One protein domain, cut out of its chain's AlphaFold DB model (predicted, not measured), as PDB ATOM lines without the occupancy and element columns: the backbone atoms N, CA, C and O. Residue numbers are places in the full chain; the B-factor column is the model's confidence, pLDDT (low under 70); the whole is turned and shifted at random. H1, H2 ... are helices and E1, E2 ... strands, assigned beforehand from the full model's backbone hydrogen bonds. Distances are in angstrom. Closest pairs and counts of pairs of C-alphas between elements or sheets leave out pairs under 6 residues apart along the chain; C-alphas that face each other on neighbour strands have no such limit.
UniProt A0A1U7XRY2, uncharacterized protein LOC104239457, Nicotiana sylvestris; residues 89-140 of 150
ATOM      1  N   LEU A  89     -11.568  40.807  24.993       81.75
ATOM      2  CA  LEU A  89     -10.936  39.536  25.311       81.75
ATOM      3  C   LEU A  89     -10.420  39.597  26.747       81.75
ATOM      4  O   LEU A  89      -9.900  40.629  27.176       81.75
ATOM      5  N   ILE A  90     -10.562  38.501  27.488       80.56
ATOM      6  CA  ILE A  90      -9.991  38.368  28.831       80.56
ATOM      7  C   ILE A  90      -8.802  37.423  28.740       80.56
ATOM      8  O   ILE A  90      -8.963  36.266  28.364       80.56
ATOM      9  N   TYR A  91      -7.629  37.912  29.120       78.00
ATOM     10  CA  TYR A  91      -6.446  37.086  29.319       78.00
ATOM     11  C   TYR A  91      -6.299  36.796  30.805       78.00
ATOM     12  O   TYR A  91      -6.233  37.729  31.609       78.00
ATOM     13  N   LEU A  92      -6.265  35.515  31.158       78.06
ATOM     14  CA  LEU A  92      -6.050  35.043  32.520       78.06
ATOM     15  C   LEU A  92      -4.646  34.458  32.638       78.06
ATOM     16  O   LEU A  92      -4.192  33.735  31.756       78.06
ATOM     17  N   ASP A  93      -3.990  34.770  33.746       76.31
ATOM     18  CA  ASP A  93      -2.683  34.241  34.109       76.31
ATOM     19  C   ASP A  93      -2.693  33.824  35.579       76.31
ATOM     20  O   ASP A  93      -3.266  34.515  36.428       76.31
ATOM     21  N   VAL A  94      -2.074  32.686  35.881       79.88
ATOM     22  CA  VAL A  94      -2.062  32.091  37.220       79.88
ATOM     23  C   VAL A  94      -0.637  31.695  37.576       79.88
ATOM     24  O   VAL A  94       0.008  30.937  36.855       79.88
ATOM     25  N   SER A  95      -0.171  32.168  38.726       77.62
ATOM     26  CA  SER A  95       1.075  31.751  39.362       77.62
ATOM     27  C   SER A  95       0.795  31.105  40.719       77.62
ATOM     28  O   SER A  95      -0.336  31.097  41.203       77.62
ATOM     29  N   GLU A  96       1.839  30.589  41.368       80.19
ATOM     30  CA  GLU A  96       1.740  29.979  42.702       80.19
ATOM     31  C   GLU A  96       1.211  30.942  43.777       80.19
ATOM     32  O   GLU A  96       0.699  30.506  44.806       80.19
ATOM     33  N   VAL A  97       1.327  32.255  43.550       74.62
ATOM     34  CA  VAL A  97       1.003  33.287  44.545       74.62
ATOM     35  C   VAL A  97      -0.130  34.222  44.124       74.62
ATOM     36  O   VAL A  97      -0.596  35.009  44.952       74.62
ATOM     37  N   ALA A  98      -0.564  34.195  42.858       78.12
ATOM     38  CA  ALA A  98      -1.549  35.144  42.348       78.12
ATOM     39  C   ALA A  98      -2.290  34.665  41.092       78.12
ATOM     40  O   ALA A  98      -1.719  34.028  40.213       78.12
ATOM     41  N   VAL A  99      -3.547  35.099  40.967       80.00
ATOM     42  CA  VAL A  99      -4.301  35.110  39.705       80.00
ATOM     43  C   VAL A  99      -4.350  36.547  39.187       80.00
ATOM     44  O   VAL A  99      -4.596  37.482  39.953       80.00
ATOM     45  N   SER A 100      -4.119  36.735  37.891       77.00
ATOM     46  CA  SER A 100      -4.187  38.019  37.199       77.00
ATOM     47  C   SER A 100      -5.107  37.912  35.985       77.00
ATOM     48  O   SER A 100      -5.085  36.922  35.265       77.00
ATOM     49  N   ALA A 101      -5.886  38.963  35.732       80.62
ATOM     50  CA  ALA A 101      -6.746  39.075  34.561       80.62
ATOM     51  C   ALA A 101      -6.497  40.410  33.854       80.62
ATOM     52  O   ALA A 101      -6.368  41.443  34.516       80.62
ATOM     53  N   VAL A 102      -6.446  40.406  32.523       77.06
ATOM     54  CA  VAL A 102      -6.322  41.622  31.710       77.06
ATOM     55  C   VAL A 102      -7.384  41.634  30.621       77.06
ATOM     56  O   VAL A 102      -7.523  40.681  29.860       77.06
ATOM     57  N   LEU A 103      -8.126  42.742  30.546       79.25
ATOM     58  CA  LEU A 103      -9.062  43.014  29.460       79.25
ATOM     59  C   LEU A 103      -8.318  43.649  28.289       79.25
ATOM     60  O   LEU A 103      -7.697  44.702  28.437       79.25
ATOM     61  N   VAL A 104      -8.424  43.031  27.120       78.38
ATOM     62  CA  VAL A 104      -7.834  43.509  25.872       78.38
ATOM     63  C   VAL A 104      -8.952  43.798  24.884       78.38
ATOM     64  O   VAL A 104      -9.915  43.047  24.759       78.38
ATOM     65  N   ARG A 105      -8.838  44.920  24.180       79.31
ATOM     66  CA  ARG A 105      -9.749  45.280  23.097       79.31
ATOM     67  C   ARG A 105      -9.065  44.969  21.778       79.31
ATOM     68  O   ARG A 105      -7.981  45.490  21.537       79.31
ATOM     69  N   GLU A 106      -9.721  44.202  20.917       76.94
ATOM     70  CA  GLU A 106      -9.276  44.068  19.532       76.94
ATOM     71  C   GLU A 106      -9.439  45.403  18.808       76.94
ATOM     72  O   GLU A 106     -10.509  46.027  18.837       76.94
ATOM     73  N   ASP A 107      -8.364  45.856  18.169       77.94
ATOM     74  CA  ASP A 107      -8.409  47.033  17.320       77.94
ATOM     75  C   ASP A 107      -8.499  46.602  15.858       77.94
ATOM     76  O   ASP A 107      -7.525  46.157  15.258       77.94
ATOM     77  N   GLN A 108      -9.702  46.724  15.301       78.81
ATOM     78  CA  GLN A 108     -10.014  46.332  13.926       78.81
ATOM     79  C   GLN A 108      -9.121  47.046  12.901       78.81
ATOM     80  O   GLN A 108      -8.829  46.481  11.857       78.81
ATOM     81  N   VAL A 109      -8.641  48.258  13.212       82.50
ATOM     82  CA  VAL A 109      -7.706  48.985  12.340       82.50
ATOM     83  C   VAL A 109      -6.342  48.294  12.304       82.50
ATOM     84  O   VAL A 109      -5.729  48.202  11.246       82.50
ATOM     85  N   VAL A 110      -5.875  47.788  13.448       81.06
ATOM     86  CA  VAL A 110      -4.603  47.058  13.534       81.06
ATOM     87  C   VAL A 110      -4.717  45.719  12.812       81.06
ATOM     88  O   VAL A 110      -3.823  45.381  12.047       81.06
ATOM     89  N   ILE A 111      -5.823  44.993  13.003       81.75
ATOM     90  CA  ILE A 111      -6.070  43.707  12.333       81.75
ATOM     91  C   ILE A 111      -6.101  43.892  10.812       81.75
ATOM     92  O   ILE A 111      -5.299  43.274  10.119       81.75
ATOM     93  N   ALA A 112      -6.926  44.814  10.307       85.31
ATOM     94  CA  ALA A 112      -7.021  45.082   8.871       85.31
ATOM     95  C   ALA A 112      -5.681  45.541   8.266       85.31
ATOM     96  O   ALA A 112      -5.333  45.172   7.148       85.31
ATOM     97  N   GLY A 113      -4.892  46.328   9.008       88.62
ATOM     98  CA  GLY A 113      -3.555  46.735   8.572       88.62
ATOM     99  C   GLY A 113      -2.570  45.563   8.464       88.62
ATOM    100  O   GLY A 113      -1.750  45.542   7.547       88.62
ATOM    101  N   LEU A 114      -2.655  44.587   9.373       88.31
ATOM    102  CA  LEU A 114      -1.839  43.370   9.329       88.31
ATOM    103  C   LEU A 114      -2.267  42.436   8.187       88.31
ATOM    104  O   LEU A 114      -1.400  41.888   7.509       88.31
ATOM    105  N   GLU A 115      -3.571  42.293   7.945       89.38
ATOM    106  CA  GLU A 115      -4.118  41.525   6.816       89.38
ATOM    107  C   GLU A 115      -3.655  42.112   5.476       89.38
ATOM    108  O   GLU A 115      -3.088  41.398   4.650       89.38
ATOM    109  N   LEU A 116      -3.768  43.432   5.302       92.81
ATOM    110  CA  LEU A 116      -3.291  44.116   4.100       92.81
ATOM    111  C   LEU A 116      -1.775  43.960   3.903       92.81
ATOM    112  O   LEU A 116      -1.308  43.749   2.787       92.81
ATOM    113  N   ALA A 117      -0.983  44.062   4.974       91.94
ATOM    114  CA  ALA A 117       0.463  43.865   4.885       91.94
ATOM    115  C   ALA A 117       0.811  42.452   4.392       91.94
ATOM    116  O   ALA A 117       1.711  42.293   3.565       91.94
ATOM    117  N   HIS A 118       0.067  41.442   4.851       91.06
ATOM    118  CA  HIS A 118       0.201  40.072   4.374       91.06
ATOM    119  C   HIS A 118      -0.159  39.940   2.884       91.06
ATOM    120  O   HIS A 118       0.620  39.363   2.127       91.06
ATOM    121  N   GLU A 119      -1.275  40.532   2.443       94.31
ATOM    122  CA  GLU A 119      -1.700  40.539   1.030       94.31
ATOM    123  C   GLU A 119      -0.680  41.214   0.101       94.31
ATOM    124  O   GLU A 119      -0.463  40.768  -1.025       94.31
ATOM    125  N   LEU A 120      -0.008  42.262   0.583       95.69
ATOM    126  CA  LEU A 120       1.043  42.972  -0.151       95.69
ATOM    127  C   LEU A 120       2.404  42.251  -0.131       95.69
ATOM    128  O   LEU A 120       3.384  42.782  -0.654       95.69
ATOM    129  N   GLY A 121       2.494  41.062   0.474       94.44
ATOM    130  CA  GLY A 121       3.734  40.288   0.560       94.44
ATOM    131  C   GLY A 121       4.782  40.893   1.501       94.44
ATOM    132  O   GLY A 121       5.980  40.643   1.342       94.44
ATOM    133  N   ILE A 122       4.366  41.710   2.477       95.38
ATOM    134  CA  ILE A 122       5.271  42.271   3.483       95.38
ATOM    135  C   ILE A 122       5.638  41.169   4.481       95.38
ATOM    136  O   ILE A 122       4.856  40.794   5.350       95.38
ATOM    137  N   ASN A 123       6.873  40.683   4.385       87.31
ATOM    138  CA  ASN A 123       7.363  39.570   5.205       87.31
ATOM    139  C   ASN A 123       8.017  40.008   6.525       87.31
ATOM    140  O   ASN A 123       8.373  39.167   7.349       87.31
ATOM    141  N   GLN A 124       8.206  41.316   6.735       87.81
ATOM    142  CA  GLN A 124       8.733  41.867   7.982       87.81
ATOM    143  C   GLN A 124       7.885  43.036   8.465       87.81
ATOM    144  O   GLN A 124       7.792  44.071   7.809       87.81
ATOM    145  N   ILE A 125       7.303  42.876   9.653       83.25
ATOM    146  CA  ILE A 125       6.502  43.900  10.321       83.25
ATOM    147  C   ILE A 125       7.154  44.196  11.669       83.25
ATOM    148  O   ILE A 125       7.294  43.315  12.516       83.25
ATOM    149  N   VAL A 126       7.555  45.450  11.878       81.12
ATOM    150  CA  VAL A 126       8.103  45.908  13.158       81.12
ATOM    151  C   VAL A 126       6.969  46.484  13.996       81.12
ATOM    152  O   VAL A 126       6.497  47.592  13.747       81.12
ATOM    153  N   ILE A 127       6.545  45.739  15.015       74.75
ATOM    154  CA  ILE A 127       5.509  46.180  15.952       74.75
ATOM    155  C   ILE A 127       6.193  46.801  17.169       74.75
ATOM    156  O   ILE A 127       6.907  46.127  17.910       74.75
ATOM    157  N   LYS A 128       5.967  48.097  17.394       68.56
ATOM    158  CA  LYS A 128       6.401  48.786  18.613       68.56
ATOM    159  C   LYS A 128       5.219  48.858  19.573       68.56
ATOM    160  O   LYS A 128       4.274  49.600  19.329       68.56
ATOM    161  N   SER A 129       5.278  48.068  20.639       66.94
ATOM    162  CA  SER A 129       4.290  48.068  21.717       66.94
ATOM    163  C   SER A 129       4.958  48.516  23.011       66.94
ATOM    164  O   SER A 129       6.012  48.006  23.383       66.94
ATOM    165  N   ASP A 130       4.332  49.453  23.710       53.62
ATOM    166  CA  ASP A 130       4.670  49.865  25.075       53.62
ATOM    167  C   ASP A 130       4.019  48.947  26.130       53.62
ATOM    168  O   ASP A 130       4.423  48.913  27.294       53.62
ATOM    169  N   SER A 131       3.029  48.145  25.721       65.00
ATOM    170  CA  SER A 131       2.399  47.139  26.568       65.00
ATOM    171  C   SER A 131       3.301  45.926  26.752       65.00
ATOM    172  O   SER A 131       3.404  45.072  25.872       65.00
ATOM    173  N   GLN A 132       3.897  45.809  27.941       58.19
ATOM    174  CA  GLN A 132       4.735  44.669  28.337       58.19
ATOM    175  C   GLN A 132       4.014  43.316  28.236       58.19
ATOM    176  O   GLN A 132       4.643  42.295  27.991       58.19
ATOM    177  N   LEU A 133       2.686  43.291  28.392       61.41
ATOM    178  CA  LEU A 133       1.911  42.059  28.227       61.41
ATOM    179  C   LEU A 133       1.849  41.627  26.758       61.41
ATOM    180  O   LEU A 133       2.074  40.461  26.457       61.41
ATOM    181  N   VAL A 134       1.595  42.577  25.854       65.31
ATOM    182  CA  VAL A 134       1.592  42.323  24.407       65.31
ATOM    183  C   VAL A 134       2.999  41.960  23.935       65.31
ATOM    184  O   VAL A 134       3.157  41.015  23.176       65.31
ATOM    185  N   VAL A 135       4.029  42.647  24.438       64.31
ATOM    186  CA  VAL A 135       5.436  42.341  24.132       64.31
ATOM    187  C   VAL A 135       5.799  40.919  24.565       64.31
ATOM    188  O   VAL A 135       6.318  40.163  23.752       64.31
ATOM    189  N   ASN A 136       5.475  40.514  25.796       62.94
ATOM    190  CA  ASN A 136       5.776  39.161  26.277       62.94
ATOM    191  C   ASN A 136       5.015  38.074  25.506       62.94
ATOM    192  O   ASN A 136       5.563  37.001  25.257       62.94
ATOM    193  N   LEU A 137       3.771  38.349  25.103       65.94
ATOM    194  CA  LEU A 137       3.003  37.442  24.250       65.94
ATOM    195  C   LEU A 137       3.670  37.267  22.879       65.94
ATOM    196  O   LEU A 137       3.857  36.142  22.432       65.94
ATOM    197  N   MET A 138       4.086  38.367  22.249       66.38
ATOM    198  CA  MET A 138       4.734  38.345  20.931       66.38
ATOM    199  C   MET A 138       6.128  37.710  20.961       66.38
ATOM    200  O   MET A 138       6.517  37.047  20.006       66.38
ATOM    201  N   LEU A 139       6.877  37.881  22.053       69.25
ATOM    202  CA  LEU A 139       8.189  37.254  22.239       69.25
ATOM    203  C   LEU A 139       8.098  35.769  22.630       69.25
ATOM    204  O   LEU A 139       9.133  35.134  22.817       69.25
ATOM    205  N   GLY A 140       6.889  35.217  22.807       59.34
ATOM    206  CA  GLY A 140       6.687  33.835  23.258       59.34
ATOM    207  C   GLY A 140       7.208  33.568  24.675       59.34
ATOM    208  O   GLY A 140       7.254  32.426  25.123       59.34
TER     209      GLY A 140
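What this domain is: This is residues 89 to 140 of the 150 residues of the protein "uncharacterized protein LOC104239457" of Nicotiana sylvestris (UniProt A0A1U7XRY2). The model is an open frame: the hairpin E1 and E2 makes one end, helix H1 reaches to the other, and residues 120 to 131 fold back to short helix H2, clear of the other elements. Its 52 printed residues hold E1, E2, H1, H2 in that order, class mixed, with E1 and E2 an antiparallel sheet. It is only just loose, close to extended, with a radius of gyration of the C-alphas of 14.3 A, spanning 46 by 20 by 16 A.

Where its parts are: Find C-alpha 89 at (-10.936, 39.536, 25.311); E1 runs from there to residue 94. E2 holds residues 99 to 105, 20.2 A long. H1, residues 108 to 119, covers 16.4 A, and H2, residues 132 to 138, ends at C-alpha 138 (4.734, 38.345, 20.931).

How they stand to each other: In the hairpin, N 91 and O 102 are 2.9 A apart, within hydrogen-bond range. H2 is apart from E1, E2 and H1, and E1 is apart from H1. In H1 and H2 every O i to N i+4 pair is within hydrogen-bond range.

The domain as a whole: Look at Val 97 and Leu 120, whose C-alphas are the farthest apart, 45.7 A. The printed part has no cut; H1 to H2 is a long link, and residues 128 to 140 have pLDDT under 70.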